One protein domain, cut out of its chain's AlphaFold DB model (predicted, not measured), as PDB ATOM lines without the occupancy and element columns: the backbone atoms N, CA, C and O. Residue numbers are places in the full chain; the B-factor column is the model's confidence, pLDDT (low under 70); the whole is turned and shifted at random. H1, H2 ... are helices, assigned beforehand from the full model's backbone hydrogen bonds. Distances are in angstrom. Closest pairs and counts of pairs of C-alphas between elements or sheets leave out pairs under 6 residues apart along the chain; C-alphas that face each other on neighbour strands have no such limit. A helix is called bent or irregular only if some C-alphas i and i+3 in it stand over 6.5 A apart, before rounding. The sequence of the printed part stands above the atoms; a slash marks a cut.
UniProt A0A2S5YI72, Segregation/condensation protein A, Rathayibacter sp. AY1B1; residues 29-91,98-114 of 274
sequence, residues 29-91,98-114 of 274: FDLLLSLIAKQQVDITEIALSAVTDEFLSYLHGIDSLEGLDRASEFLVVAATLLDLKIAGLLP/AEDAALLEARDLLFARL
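This is residues 29 to 91 and 98 to 114 of the 274 residues of the protein "Segregation/condensation protein A" of Rathayibacter sp. AY1B1 (UniProt A0A2S5YI72). A helical hairpin of H2 and H3 makes the body, with H1 packed steeply across H2 and H4 packed steeply on the later part of H3; the free ends of H1 and H4 come close to each other. The turn of the hairpin, residues 60 to 67, sticks out at one end, and H3 is kinked soon after it. The printed part has 80 residues with four named helices, H1, H2, H3 and H4 in that order, and no named strand; its class is all helix. It is compact, with a radius of gyration of the C-alphas of 13.0 A and spans of 39 by 29 by 24 A.

H1, residues 29 to 39, touches H2, residues 45 to 60, at a steep tilt of 58 degrees, opposite ways; their closest C-alphas, those of Leu 35 and Val 51, are 6.3 A apart. H2 and H3, residues 65 to 89, form a helical hairpin: they touch and run opposite ways at a shallow tilt of 27 degrees. Their closest C-alphas are those of Ser 49 and Lys 85, 5.7 A apart, and H3 touches H2 with residues 78 to 88 alone. H3 touches H4, residues 98 to 114, at a steep tilt of 49 degrees, opposite ways. The closest C-alphas of this pair, Leu 84 and Leu 103, are 6.7 A apart; H3 takes part with residues 80 to 87 alone and H4 with residues 100 to 107 alone. H1 and H4 are close but not clearly touching and about perpendicular at 89 degrees, with the C-alphas of Phe 29 and Leu 114 closest at 6.0 A. H1 and H3 are near each other, with 5 pairs of C-alphas within 10 A, while H2 and H4 are apart. In H1 and H4 every O i to N i+4 pair is within hydrogen-bond range; in H2 10 of 12 are, and in H3 15 of 21.

H1 begins at C-alpha 29 (-40.517, 20.784, -12.397) and is 15.3 A long from first to last C-alpha. H2 measures 23.2 A. H3, the longest helix with 25 residues, measures 31.8 A from C-alpha 65 (-37.285, 40.373, -16.647) to C-alpha 89. It is irregular, with C-alphas 69 and 72 standing 7.3 A apart, and has a kink of 68 degrees near residue 72. H4 measures 24.5 A and ends at C-alpha 114 (-42.648, 15.826, -9.666).

The two C-alphas farthest apart, those of Glu 66 and Pro 91, are 39.9 A apart. Residues 60 to 67, of which 65 to 67 belong to H3, stand free; the body without them spans 34 by 29 by 21 A. The links H1 to H2 and H2 to H3 are tight. The link H3 to H4 runs across the cut, where residues 92 to 97 are not printed and C-alphas 91 and 98 are 15.9 A apart. The mean pLDDT of the printed part is 73.7, with values under 70 at residues 39 to 47, 62 to 71, 91, 98 to 101 and 103.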
ATOM      1  N   PHE A  29     -40.638  22.230 -12.607       85.75
ATOM      2  CA  PHE A  29     -40.517  20.784 -12.397       85.75
ATOM      3  C   PHE A  29     -39.489  20.135 -13.323       85.75
ATOM      4  O   PHE A  29     -38.826  19.180 -12.928       85.75
ATOM      5  N   ASP A  30     -39.326  20.666 -14.534       83.06
ATOM      6  CA  ASP A  30     -38.338  20.160 -15.482       83.06
ATOM      7  C   ASP A  30     -36.911  20.468 -15.030       83.06
ATOM      8  O   ASP A  30     -36.035  19.598 -15.021       83.06
ATOM      9  N   LEU A  31     -36.709  21.700 -14.557       83.19
ATOM     10  CA  LEU A  31     -35.470  22.100 -13.913       83.19
ATOM     11  C   LEU A  31     -35.183  21.205 -12.701       83.19
ATOM     12  O   LEU A  31     -34.108  20.615 -12.637       83.19
ATOM     13  N   LEU A  32     -36.146  21.023 -11.791       85.00
ATOM     14  CA  LEU A  32     -35.971  20.164 -10.614       85.00
ATOM     15  C   LEU A  32     -35.609  18.724 -10.976       85.00
ATOM     16  O   LEU A  32     -34.688  18.167 -10.385       85.00
ATOM     17  N   LEU A  33     -36.278  18.130 -11.968       83.38
ATOM     18  CA  LEU A  33     -35.927  16.793 -12.448       83.38
ATOM     19  C   LEU A  33     -34.489  16.731 -12.964       83.38
ATOM     20  O   LEU A  33     -33.798  15.746 -12.703       83.38
ATOM     21  N   SER A  34     -34.034  17.758 -13.682       82.94
ATOM     22  CA  SER A  34     -32.663  17.809 -14.199       82.94
ATOM     23  C   SER A  34     -31.620  17.918 -13.084       82.94
ATOM     24  O   SER A  34     -30.599  17.230 -13.139       82.94
ATOM     25  N   LEU A  35     -31.902  18.713 -12.045       82.56
ATOM     26  CA  LEU A  35     -31.034  18.882 -10.879       82.56
ATOM     27  C   LEU A  35     -30.965  17.583 -10.066       82.56
ATOM     28  O   LEU A  35     -29.883  17.070  -9.802       82.56
ATOM     29  N   ILE A  36     -32.115  16.967  -9.789       78.50
ATOM     30  CA  ILE A  36     -32.189  15.682  -9.079       78.50
ATOM     31  C   ILE A  36     -31.455  14.581  -9.855       78.50
ATOM     32  O   ILE A  36     -30.696  13.808  -9.270       78.50
ATOM     33  N   ALA A  37     -31.624  14.524 -11.180       76.56
ATOM     34  CA  ALA A  37     -30.906  13.567 -12.019       76.56
ATOM     35  C   ALA A  37     -29.380  13.777 -11.979       76.56
ATOM     36  O   ALA A  37     -28.627  12.803 -12.041       76.56
ATOM     37  N   LYS A  38     -28.919  15.029 -11.857       75.06
ATOM     38  CA  LYS A  38     -27.497  15.388 -11.769       75.06
ATOM     39  C   LYS A  38     -26.887  15.043 -10.409       75.06
ATOM     40  O   LYS A  38     -25.741  14.598 -10.380       75.06
ATOM     41  N   GLN A  39     -27.624  15.205  -9.308       68.19
ATOM     42  CA  GLN A  39     -27.117  14.894  -7.965       68.19
ATOM     43  C   GLN A  39     -26.914  13.383  -7.714       68.19
ATOM     44  O   GLN A  39     -26.174  13.045  -6.800       68.19
ATOM     45  N   GLN A  40     -27.505  12.472  -8.504       55.50
ATOM     46  CA  GLN A  40     -27.405  11.001  -8.335       55.50
ATOM     47  C   GLN A  40     -27.740  10.466  -6.922       55.50
ATOM     48  O   GLN A  40     -27.338   9.355  -6.583       55.50
ATOM     49  N   VAL A  41     -28.466  11.214  -6.084       51.66
ATOM     50  CA  VAL A  41     -28.756  10.789  -4.703       51.66
ATOM     51  C   VAL A  41     -30.185  10.267  -4.592       51.66
ATOM     52  O   VAL A  41     -31.115  10.872  -5.131       51.66
ATOM     53  N   ASP A  42     -30.355   9.162  -3.859       52.84
ATOM     54  CA  ASP A  42     -31.648   8.751  -3.314       52.84
ATOM     55  C   ASP A  42     -32.315   9.945  -2.619       52.84
ATOM     56  O   ASP A  42     -31.684  10.662  -1.836       52.84
ATOM     57  N   ILE A  43     -33.588  10.166  -2.948       53.88
ATOM     58  CA  ILE A  43     -34.411  11.304  -2.523       53.88
ATOM     59  C   ILE A  43     -34.566  11.254  -0.993       53.88
ATOM     60  O   ILE A  43     -35.513  10.689  -0.459       53.88
ATOM     61  N   THR A  44     -33.584  11.801  -0.281       56.44
ATOM     62  CA  THR A  44     -33.491  11.894   1.182       56.44
ATOM     63  C   THR A  44     -33.370  13.367   1.575       56.44
ATOM     64  O   THR A  44     -33.085  14.220   0.735       56.44
ATOM     65  N   GLU A  45     -33.578  13.701   2.849       55.69
ATOM     66  CA  GLU A  45     -33.584  15.092   3.341       55.69
ATOM     67  C   GLU A  45     -32.291  15.870   3.011       55.69
ATOM     68  O   GLU A  45     -32.341  17.055   2.680       55.69
ATOM     69  N   ILE A  46     -31.140  15.186   2.979       51.69
ATOM     70  CA  ILE A  46     -29.834  15.767   2.616       51.69
ATOM     71  C   ILE A  46     -29.801  16.199   1.133       51.69
ATOM     72  O   ILE A  46     -29.126  17.169   0.781       51.69
ATOM     73  N   ALA A  47     -30.567  15.536   0.257       64.25
ATOM     74  CA  ALA A  47     -30.651  15.866  -1.165       64.25
ATOM     75  C   ALA A  47     -31.527  17.104  -1.435       64.25
ATOM     76  O   ALA A  47     -31.229  17.870  -2.352       64.25
ATOM     77  N   LEU A  48     -32.565  17.351  -0.625       72.94
ATOM     78  CA  LEU A  48     -33.495  18.463  -0.857       72.94
ATOM     79  C   LEU A  48     -32.836  19.828  -0.627       72.94
ATOM     80  O   LEU A  48     -33.034  20.742  -1.426       72.94
ATOM     81  N   SER A  49     -32.004  19.962   0.410       78.88
ATOM     82  CA  SER A  49     -31.267  21.206   0.666       78.88
ATOM     83  C   SER A  49     -30.318  21.550  -0.488       78.88
ATOM     84  O   SER A  49     -30.288  22.696  -0.931       78.88
ATOM     85  N   ALA A  50     -29.567  20.566  -0.993       79.31
ATOM     86  CA  ALA A  50     -28.624  20.770  -2.093       79.31
ATOM     87  C   ALA A  50     -29.337  21.139  -3.404       79.31
ATOM     88  O   ALA A  50     -28.923  22.068  -4.096       79.31
ATOM     89  N   VAL A  51     -30.446  20.457  -3.713       81.62
ATOM     90  CA  VAL A  51     -31.278  20.762  -4.887       81.62
ATOM     91  C   VAL A  51     -31.913  22.146  -4.766       81.62
ATOM     92  O   VAL A  51     -31.966  22.876  -5.752       81.62
ATOM     93  N   THR A  52     -32.347  22.538  -3.565       85.69
ATOM     94  CA  THR A  52     -32.897  23.877  -3.304       85.69
ATOM     95  C   THR A  52     -31.853  24.960  -3.558       85.69
ATOM     96  O   THR A  52     -32.150  25.947  -4.226       85.69
ATOM     97  N   ASP A  53     -30.615  24.765  -3.098       86.31
ATOM     98  CA  ASP A  53     -29.527  25.721  -3.329       86.31
ATOM     99  C   ASP A  53     -29.181  25.861  -4.813       86.31
ATOM    100  O   ASP A  53     -28.998  26.974  -5.306       86.31
ATOM    101  N   GLU A  54     -29.148  24.753  -5.555       83.94
ATOM    102  CA  GLU A  54     -28.883  24.777  -6.995       83.94
ATOM    103  C   GLU A  54     -30.052  25.397  -7.782       83.94
ATOM    104  O   GLU A  54     -29.826  26.173  -8.713       83.94
ATOM    105  N   PHE A  55     -31.298  25.146  -7.366       85.81
ATOM    106  CA  PHE A  55     -32.496  25.760  -7.944       85.81
ATOM    107  C   PHE A  55     -32.516  27.278  -7.728       85.81
ATOM    108  O   PHE A  55     -32.734  28.042  -8.670       85.81
ATOM    109  N   LEU A  56     -32.229  27.738  -6.506       84.62
ATOM    110  CA  LEU A  56     -32.128  29.165  -6.200       84.62
ATOM    111  C   LEU A  56     -30.941  29.802  -6.924       84.62
ATOM    112  O   LEU A  56     -31.079  30.895  -7.464       84.62
ATOM    113  N   SER A  57     -29.787  29.134  -6.987       84.62
ATOM    114  CA  SER A  57     -28.633  29.621  -7.749       84.62
ATOM    115  C   SER A  57     -28.959  29.774  -9.234       84.62
ATOM    116  O   SER A  57     -28.498  30.733  -9.853       84.62
ATOM    117  N   TYR A  58     -29.743  28.856  -9.804       78.75
ATOM    118  CA  TYR A  58     -30.210  28.967 -11.181       78.75
ATOM    119  C   TYR A  58     -31.091  30.204 -11.362       78.75
ATOM    120  O   TYR A  58     -30.838  30.987 -12.272       78.75
ATOM    121  N   LEU A  59     -32.061  30.426 -10.466       76.88
ATOM    122  CA  LEU A  59     -32.941  31.597 -10.522       76.88
ATOM    123  C   LEU A  59     -32.185  32.926 -10.414       76.88
ATOM    124  O   LEU A  59     -32.489  33.850 -11.160       76.88
ATOM    125  N   HIS A  60     -31.172  33.016  -9.549       76.12
ATOM    126  CA  HIS A  60     -30.349  34.225  -9.421       76.12
ATOM    127  C   HIS A  60     -29.502  34.525 -10.668       76.12
ATOM    128  O   HIS A  60     -29.084  35.663 -10.853       76.12
ATOM    129  N   GLY A  61     -29.240  33.530 -11.523       71.81
ATOM    130  CA  GLY A  61     -28.526  33.715 -12.791       71.81
ATOM    131  C   GLY A  61     -29.403  34.218 -13.946       71.81
ATOM    132  O   GLY A  61     -28.879  34.489 -15.026       71.81
ATOM    133  N   ILE A  62     -30.725  34.322 -13.753       66.62
ATOM    134  CA  ILE A  62     -31.677  34.786 -14.770       66.62
ATOM    135  C   ILE A  62     -31.828  36.308 -14.656       66.62
ATOM    136  O   ILE A  62     -32.739  36.818 -14.016       66.62
ATOM    137  N   ASP A  63     -30.929  37.045 -15.301       55.03
ATOM    138  CA  ASP A  63     -30.823  38.511 -15.184       55.03
ATOM    139  C   ASP A  63     -31.785  39.308 -16.101       55.03
ATOM    140  O   ASP A  63     -31.638  40.518 -16.277       55.03
ATOM    141  N   SER A  64     -32.783  38.665 -16.723       56.41
ATOM    142  CA  SER A  64     -33.713  39.346 -17.639       56.41
ATOM    143  C   SER A  64     -35.175  39.149 -17.244       56.41
ATOM    144  O   SER A  64     -35.683  38.028 -17.249       56.41
ATOM    145  N   LEU A  65     -35.856  40.269 -16.976       51.31
ATOM    146  CA  LEU A  65     -37.285  40.373 -16.647       51.31
ATOM    147  C   LEU A  65     -38.212  39.711 -17.692       51.31
ATOM    148  O   LEU A  65     -39.298  39.275 -17.337       51.31
ATOM    149  N   GLU A  66     -37.772  39.548 -18.945       51.78
ATOM    150  CA  GLU A  66     -38.534  38.874 -20.016       51.78
ATOM    151  C   GLU A  66     -38.615  37.342 -19.843       51.78
ATOM    152  O   GLU A  66     -39.568  36.714 -20.299       51.78
ATOM    153  N   GLY A  67     -37.660  36.724 -19.135       55.12
ATOM    154  CA  GLY A  67     -37.750  35.318 -18.714       55.12
ATOM    155  C   GLY A  67     -38.633  35.120 -17.477       55.12
ATOM    156  O   GLY A  67     -39.000  33.990 -17.148       55.12
ATOM    157  N   LEU A  68     -38.982  36.222 -16.804       52.44
ATOM    158  CA  LEU A  68     -39.653  36.242 -15.513       52.44
ATOM    159  C   LEU A  68     -41.190  36.340 -15.630       52.44
ATOM    160  O   LEU A  68     -41.891  36.116 -14.650       52.44
ATOM    161  N   ASP A  69     -41.751  36.574 -16.821       49.62
ATOM    162  CA  ASP A  69     -43.211  36.516 -17.033       49.62
ATOM    163  C   ASP A  69     -43.772  35.078 -16.908       49.62
ATOM    164  O   ASP A  69     -44.965  34.891 -16.668       49.62
ATOM    165  N   ARG A  70     -42.910  34.045 -16.970       53.19
ATOM    166  CA  ARG A  70     -43.208  32.663 -16.519       53.19
ATOM    167  C   ARG A  70     -42.844  32.402 -15.045       53.19
ATOM    168  O   ARG A  70     -42.952  31.271 -14.575       53.19
ATOM    169  N   ALA A  71     -42.372  33.399 -14.300       60.69
ATOM    170  CA  ALA A  71     -41.760  33.176 -12.991       60.69
ATOM    171  C   ALA A  71     -42.734  32.984 -11.847       60.69
ATOM    172  O   ALA A  71     -42.288  32.545 -10.798       60.69
ATOM    173  N   SER A  72     -44.027  33.273 -11.992       70.00
ATOM    174  CA  SER A  72     -44.978  33.002 -10.907       70.00
ATOM    175  C   SER A  72     -44.915  31.532 -10.475       70.00
ATOM    176  O   SER A  72     -44.853  31.242  -9.285       70.00
ATOM    177  N   GLU A  73     -44.802  30.611 -11.432       76.06
ATOM    178  CA  GLU A  73     -44.651  29.176 -11.173       76.06
ATOM    179  C   GLU A  73     -43.305  28.838 -10.519       76.06
ATOM    180  O   GLU A  73     -43.253  28.056  -9.569       76.06
ATOM    181  N   PHE A  74     -42.213  29.453 -10.982       80.62
ATOM    182  CA  PHE A  74     -40.886  29.257 -10.393       80.62
ATOM    183  C   PHE A  74     -40.781  29.833  -8.981       80.62
ATOM    184  O   PHE A  74     -40.149  29.215  -8.133       80.62
ATOM    185  N   LEU A  75     -41.407  30.979  -8.717       81.62
ATOM    186  CA  LEU A  75     -41.417  31.642  -7.416       81.62
ATOM    187  C   LEU A  75     -42.237  30.857  -6.396       81.62
ATOM    188  O   LEU A  75     -41.792  30.714  -5.262       81.62
ATOM    189  N   VAL A  76     -43.388  30.304  -6.793       83.81
ATOM    190  CA  VAL A  76     -44.180  29.420  -5.922       83.81
ATOM    191  C   VAL A  76     -43.356  28.197  -5.530       83.81
ATOM    192  O   VAL A  76     -43.252  27.883  -4.349       83.81
ATOM    193  N   VAL A  77     -42.709  27.545  -6.500       85.12
ATOM    194  CA  VAL A  77     -41.857  26.379  -6.226       85.12
ATOM    195  C   VAL A  77     -40.628  26.765  -5.396       85.12
ATOM    196  O   VAL A  77     -40.277  26.037  -4.473       85.12
ATOM    197  N   ALA A  78     -40.006  27.918  -5.662       85.88
ATOM    198  CA  ALA A  78     -38.884  28.430  -4.876       85.88
ATOM    199  C   ALA A  78     -39.275  28.668  -3.412       85.88
ATOM    200  O   ALA A  78     -38.531  28.268  -2.520       85.88
ATOM    201  N   ALA A  79     -40.434  29.290  -3.174       87.62
ATOM    202  CA  ALA A  79     -40.957  29.533  -1.835       87.62
ATOM    203  C   ALA A  79     -41.200  28.207  -1.102       87.62
ATOM    204  O   ALA A  79     -40.666  28.012  -0.018       87.62
ATOM    205  N   THR A  80     -41.877  27.251  -1.749       86.06
ATOM    206  CA  THR A  80     -42.104  25.918  -1.170       86.06
ATOM    207  C   THR A  80     -40.794  25.200  -0.835       86.06
ATOM    208  O   THR A  80     -40.669  24.620   0.237       86.06
ATOM    209  N   LEU A  81     -39.788  25.237  -1.714       86.50
ATOM    210  CA  LEU A  81     -38.489  24.608  -1.446       86.50
ATOM    211  C   LEU A  81     -37.740  25.282  -0.291       86.50
ATOM    212  O   LEU A  81     -37.093  24.599   0.504       86.50
ATOM    213  N   LEU A  82     -37.829  26.609  -0.188       86.94
ATOM    214  CA  LEU A  82     -37.222  27.361   0.903       86.94
ATOM    215  C   LEU A  82     -37.888  27.030   2.245       86.94
ATOM    216  O   LEU A  82     -37.170  26.773   3.209       86.94
ATOM    217  N   ASP A  83     -39.221  26.966   2.286       83.31
ATOM    218  CA  ASP A  83     -39.985  26.577   3.478       83.31
ATOM    219  C   ASP A  83     -39.586  25.172   3.947       83.31
ATOM    220  O   ASP A  83     -39.269  24.961   5.118       83.31
ATOM    221  N   LEU A  84     -39.481  24.225   3.009       80.69
ATOM    222  CA  LEU A  84     -39.028  22.862   3.297       80.69
ATOM    223  C   LEU A  84     -37.580  22.817   3.804       80.69
ATOM    224  O   LEU A  84     -37.264  22.043   4.709       80.69
ATOM    225  N   LYS A  85     -36.688  23.653   3.255       82.62
ATOM    226  CA  LYS A  85     -35.301  23.756   3.726       82.62
ATOM    227  C   LYS A  85     -35.230  24.329   5.144       82.62
ATOM    228  O   LYS A  85     -34.438  23.844   5.947       82.62
ATOM    229  N   ILE A  86     -36.028  25.348   5.457       82.19
ATOM    230  CA  ILE A  86     -36.082  25.958   6.792       82.19
ATOM    231  C   ILE A  86     -36.573  24.930   7.815       82.19
ATOM    232  O   ILE A  86     -35.906  24.724   8.829       82.19
ATOM    233  N   ALA A  87     -37.673  24.237   7.511       76.50
ATOM    234  CA  ALA A  87     -38.244  23.201   8.365       76.50
ATOM    235  C   ALA A  87     -37.255  22.057   8.653       76.50
ATOM    236  O   ALA A  87     -37.110  21.637   9.796       76.50
ATOM    237  N   GLY A  88     -36.521  21.595   7.632       74.75
ATOM    238  CA  GLY A  88     -35.533  20.521   7.782       74.75
ATOM    239  C   GLY A  88     -34.250  20.915   8.530       74.75
ATOM    240  O   GLY A  88     -33.521  20.039   8.987       74.75
ATOM    241  N   LEU A  89     -33.944  22.213   8.651       75.94
ATOM    242  CA  LEU A  89     -32.757  22.711   9.364       75.94
ATOM    243  C   LEU A  89     -33.050  23.168  10.801       75.94
ATOM    244  O   LEU A  89     -32.114  23.372  11.579       75.94
ATOM    245  N   LEU A  90     -34.322  23.353  11.157       72.12
ATOM    246  CA  LEU A  90     -34.734  23.715  12.508       72.12
ATOM    247  C   LEU A  90     -34.679  22.485  13.434       72.12
ATOM    248  O   LEU A  90     -35.077  21.391  13.031       72.12
ATOM    249  N   PRO A  91     -34.193  22.628  14.684       65.62
ATOM    250  CA  PRO A  91     -34.240  21.539  15.646       65.62
ATOM    251  C   PRO A  91     -35.698  21.195  15.946       65.62
ATOM    252  O   PRO A  91     -36.422  22.012  16.514       65.62
ATOM    253  N   ALA A  98     -49.116  21.168  14.347       65.69
ATOM    254  CA  ALA A  98     -49.930  21.057  13.137       65.69
ATOM    255  C   ALA A  98     -49.233  21.681  11.911       65.69
ATOM    256  O   ALA A  98     -49.462  21.255  10.779       65.69
ATOM    257  N   GLU A  99     -48.363  22.668  12.137       66.12
ATOM    258  CA  GLU A  99     -47.557  23.315  11.099       66.12
ATOM    259  C   GLU A  99     -46.470  22.378  10.537       66.12
ATOM    260  O   GLU A  99     -46.292  22.309   9.320       66.12
ATOM    261  N   ASP A 100     -45.832  21.560  11.382       67.19
ATOM    262  CA  ASP A 100     -44.846  20.559  10.947       67.19
ATOM    263  C   ASP A 100     -45.498  19.447  10.111       67.19
ATOM    264  O   ASP A 100     -44.948  19.010   9.095       67.19
ATOM    265  N   ALA A 101     -46.706  19.017  10.494       66.88
ATOM    266  CA  ALA A 101     -47.482  18.042   9.728       66.88
ATOM    267  C   ALA A 101     -47.869  18.578   8.336       66.88
ATOM    268  O   ALA A 101     -47.718  17.871   7.337       66.88
ATOM    269  N   ALA A 102     -48.292  19.844   8.248       71.12
ATOM    270  CA  ALA A 102     -48.619  20.493   6.977       71.12
ATOM    271  C   ALA A 102     -47.394  20.634   6.052       71.12
ATOM    272  O   ALA A 102     -47.509  20.498   4.832       71.12
ATOM    273  N   LEU A 103     -46.205  20.870   6.615       68.75
ATOM    274  CA  LEU A 103     -44.951  20.941   5.859       68.75
ATOM    275  C   LEU A 103     -44.542  19.577   5.282       68.75
ATOM    276  O   LEU A 103     -44.104  19.503   4.129       68.75
ATOM    277  N   LEU A 104     -44.729  18.492   6.039       70.88
ATOM    278  CA  LEU A 104     -44.523  17.125   5.545       70.88
ATOM    279  C   LEU A 104     -45.502  16.776   4.415       70.88
ATOM    280  O   LEU A 104     -45.091  16.214   3.400       70.88
ATOM    281  N   GLU A 105     -46.769  17.172   4.536       75.06
ATOM    282  CA  GLU A 105     -47.763  16.986   3.473       75.06
ATOM    283  C   GLU A 105     -47.403  17.791   2.211       75.06
ATOM    284  O   GLU A 105     -47.449  17.270   1.093       75.06
ATOM    285  N   ALA A 106     -46.970  19.048   2.366       76.19
ATOM    286  CA  ALA A 106     -46.539  19.893   1.255       76.19
ATOM    287  C   ALA A 106     -45.324  19.306   0.513       76.19
ATOM    288  O   ALA A 106     -45.263  19.354  -0.723       76.19
ATOM    289  N   ARG A 107     -44.380  18.709   1.251       77.00
ATOM    290  CA  ARG A 107     -43.243  17.964   0.694       77.00
ATOM    291  C   ARG A 107     -43.719  16.796  -0.163       77.00
ATOM    292  O   ARG A 107     -43.290  16.646  -1.309       77.00
ATOM    293  N   ASP A 108     -44.604  15.975   0.384       78.88
ATOM    294  CA  ASP A 108     -45.079  14.767  -0.284       78.88
ATOM    295  C   ASP A 108     -45.914  15.120  -1.522       78.88
ATOM    296  O   ASP A 108     -45.760  14.504  -2.580       78.88
ATOM    297  N   LEU A 109     -46.700  16.198  -1.456       82.56
ATOM    298  CA  LEU A 109     -47.418  16.753  -2.601       82.56
ATOM    299  C   LEU A 109     -46.466  17.248  -3.701       82.56
ATOM    300  O   LEU A 109     -46.715  17.006  -4.888       82.56
ATOM    301  N   LEU A 110     -45.376  17.930  -3.337       82.56
ATOM    302  CA  LEU A 110     -44.360  18.374  -4.293       82.56
ATOM    303  C   LEU A 110     -43.724  17.172  -5.004       82.56
ATOM    304  O   LEU A 110     -43.603  17.173  -6.233       82.56
ATOM    305  N   PHE A 111     -43.376  16.124  -4.255       79.38
ATOM    306  CA  PHE A 111     -42.819  14.902  -4.826       79.38
ATOM    307  C   PHE A 111     -43.814  14.153  -5.713       79.38
ATOM    308  O   PHE A 111     -43.440  13.706  -6.800       79.38
ATOM    309  N   ALA A 112     -45.084  14.072  -5.314       84.12
ATOM    310  CA  ALA A 112     -46.133  13.474  -6.131       84.12
ATOM    311  C   ALA A 112     -46.270  14.198  -7.481       84.12
ATOM    312  O   ALA A 112     -46.284  13.557  -8.535       84.12
ATOM    313  N   ARG A 113     -46.280  15.539  -7.470       85.38
ATOM    314  CA  ARG A 113     -46.321  16.360  -8.695       85.38
ATOM    315  C   ARG A 113     -45.079  16.171  -9.561       85.38
ATOM    316  O   ARG A 113     -45.197  16.075 -10.782       85.38
ATOM    317  N   LEU A 114     -43.899  16.074  -8.952       85.69
ATOM    318  CA  LEU A 114     -42.648  15.826  -9.666       85.69
ATOM    319  C   LEU A 114     -42.654  14.451 -10.360       85.69
ATOM    320  O   LEU A 114     -42.272  14.337 -11.528       85.69
TER     321      LEU A 114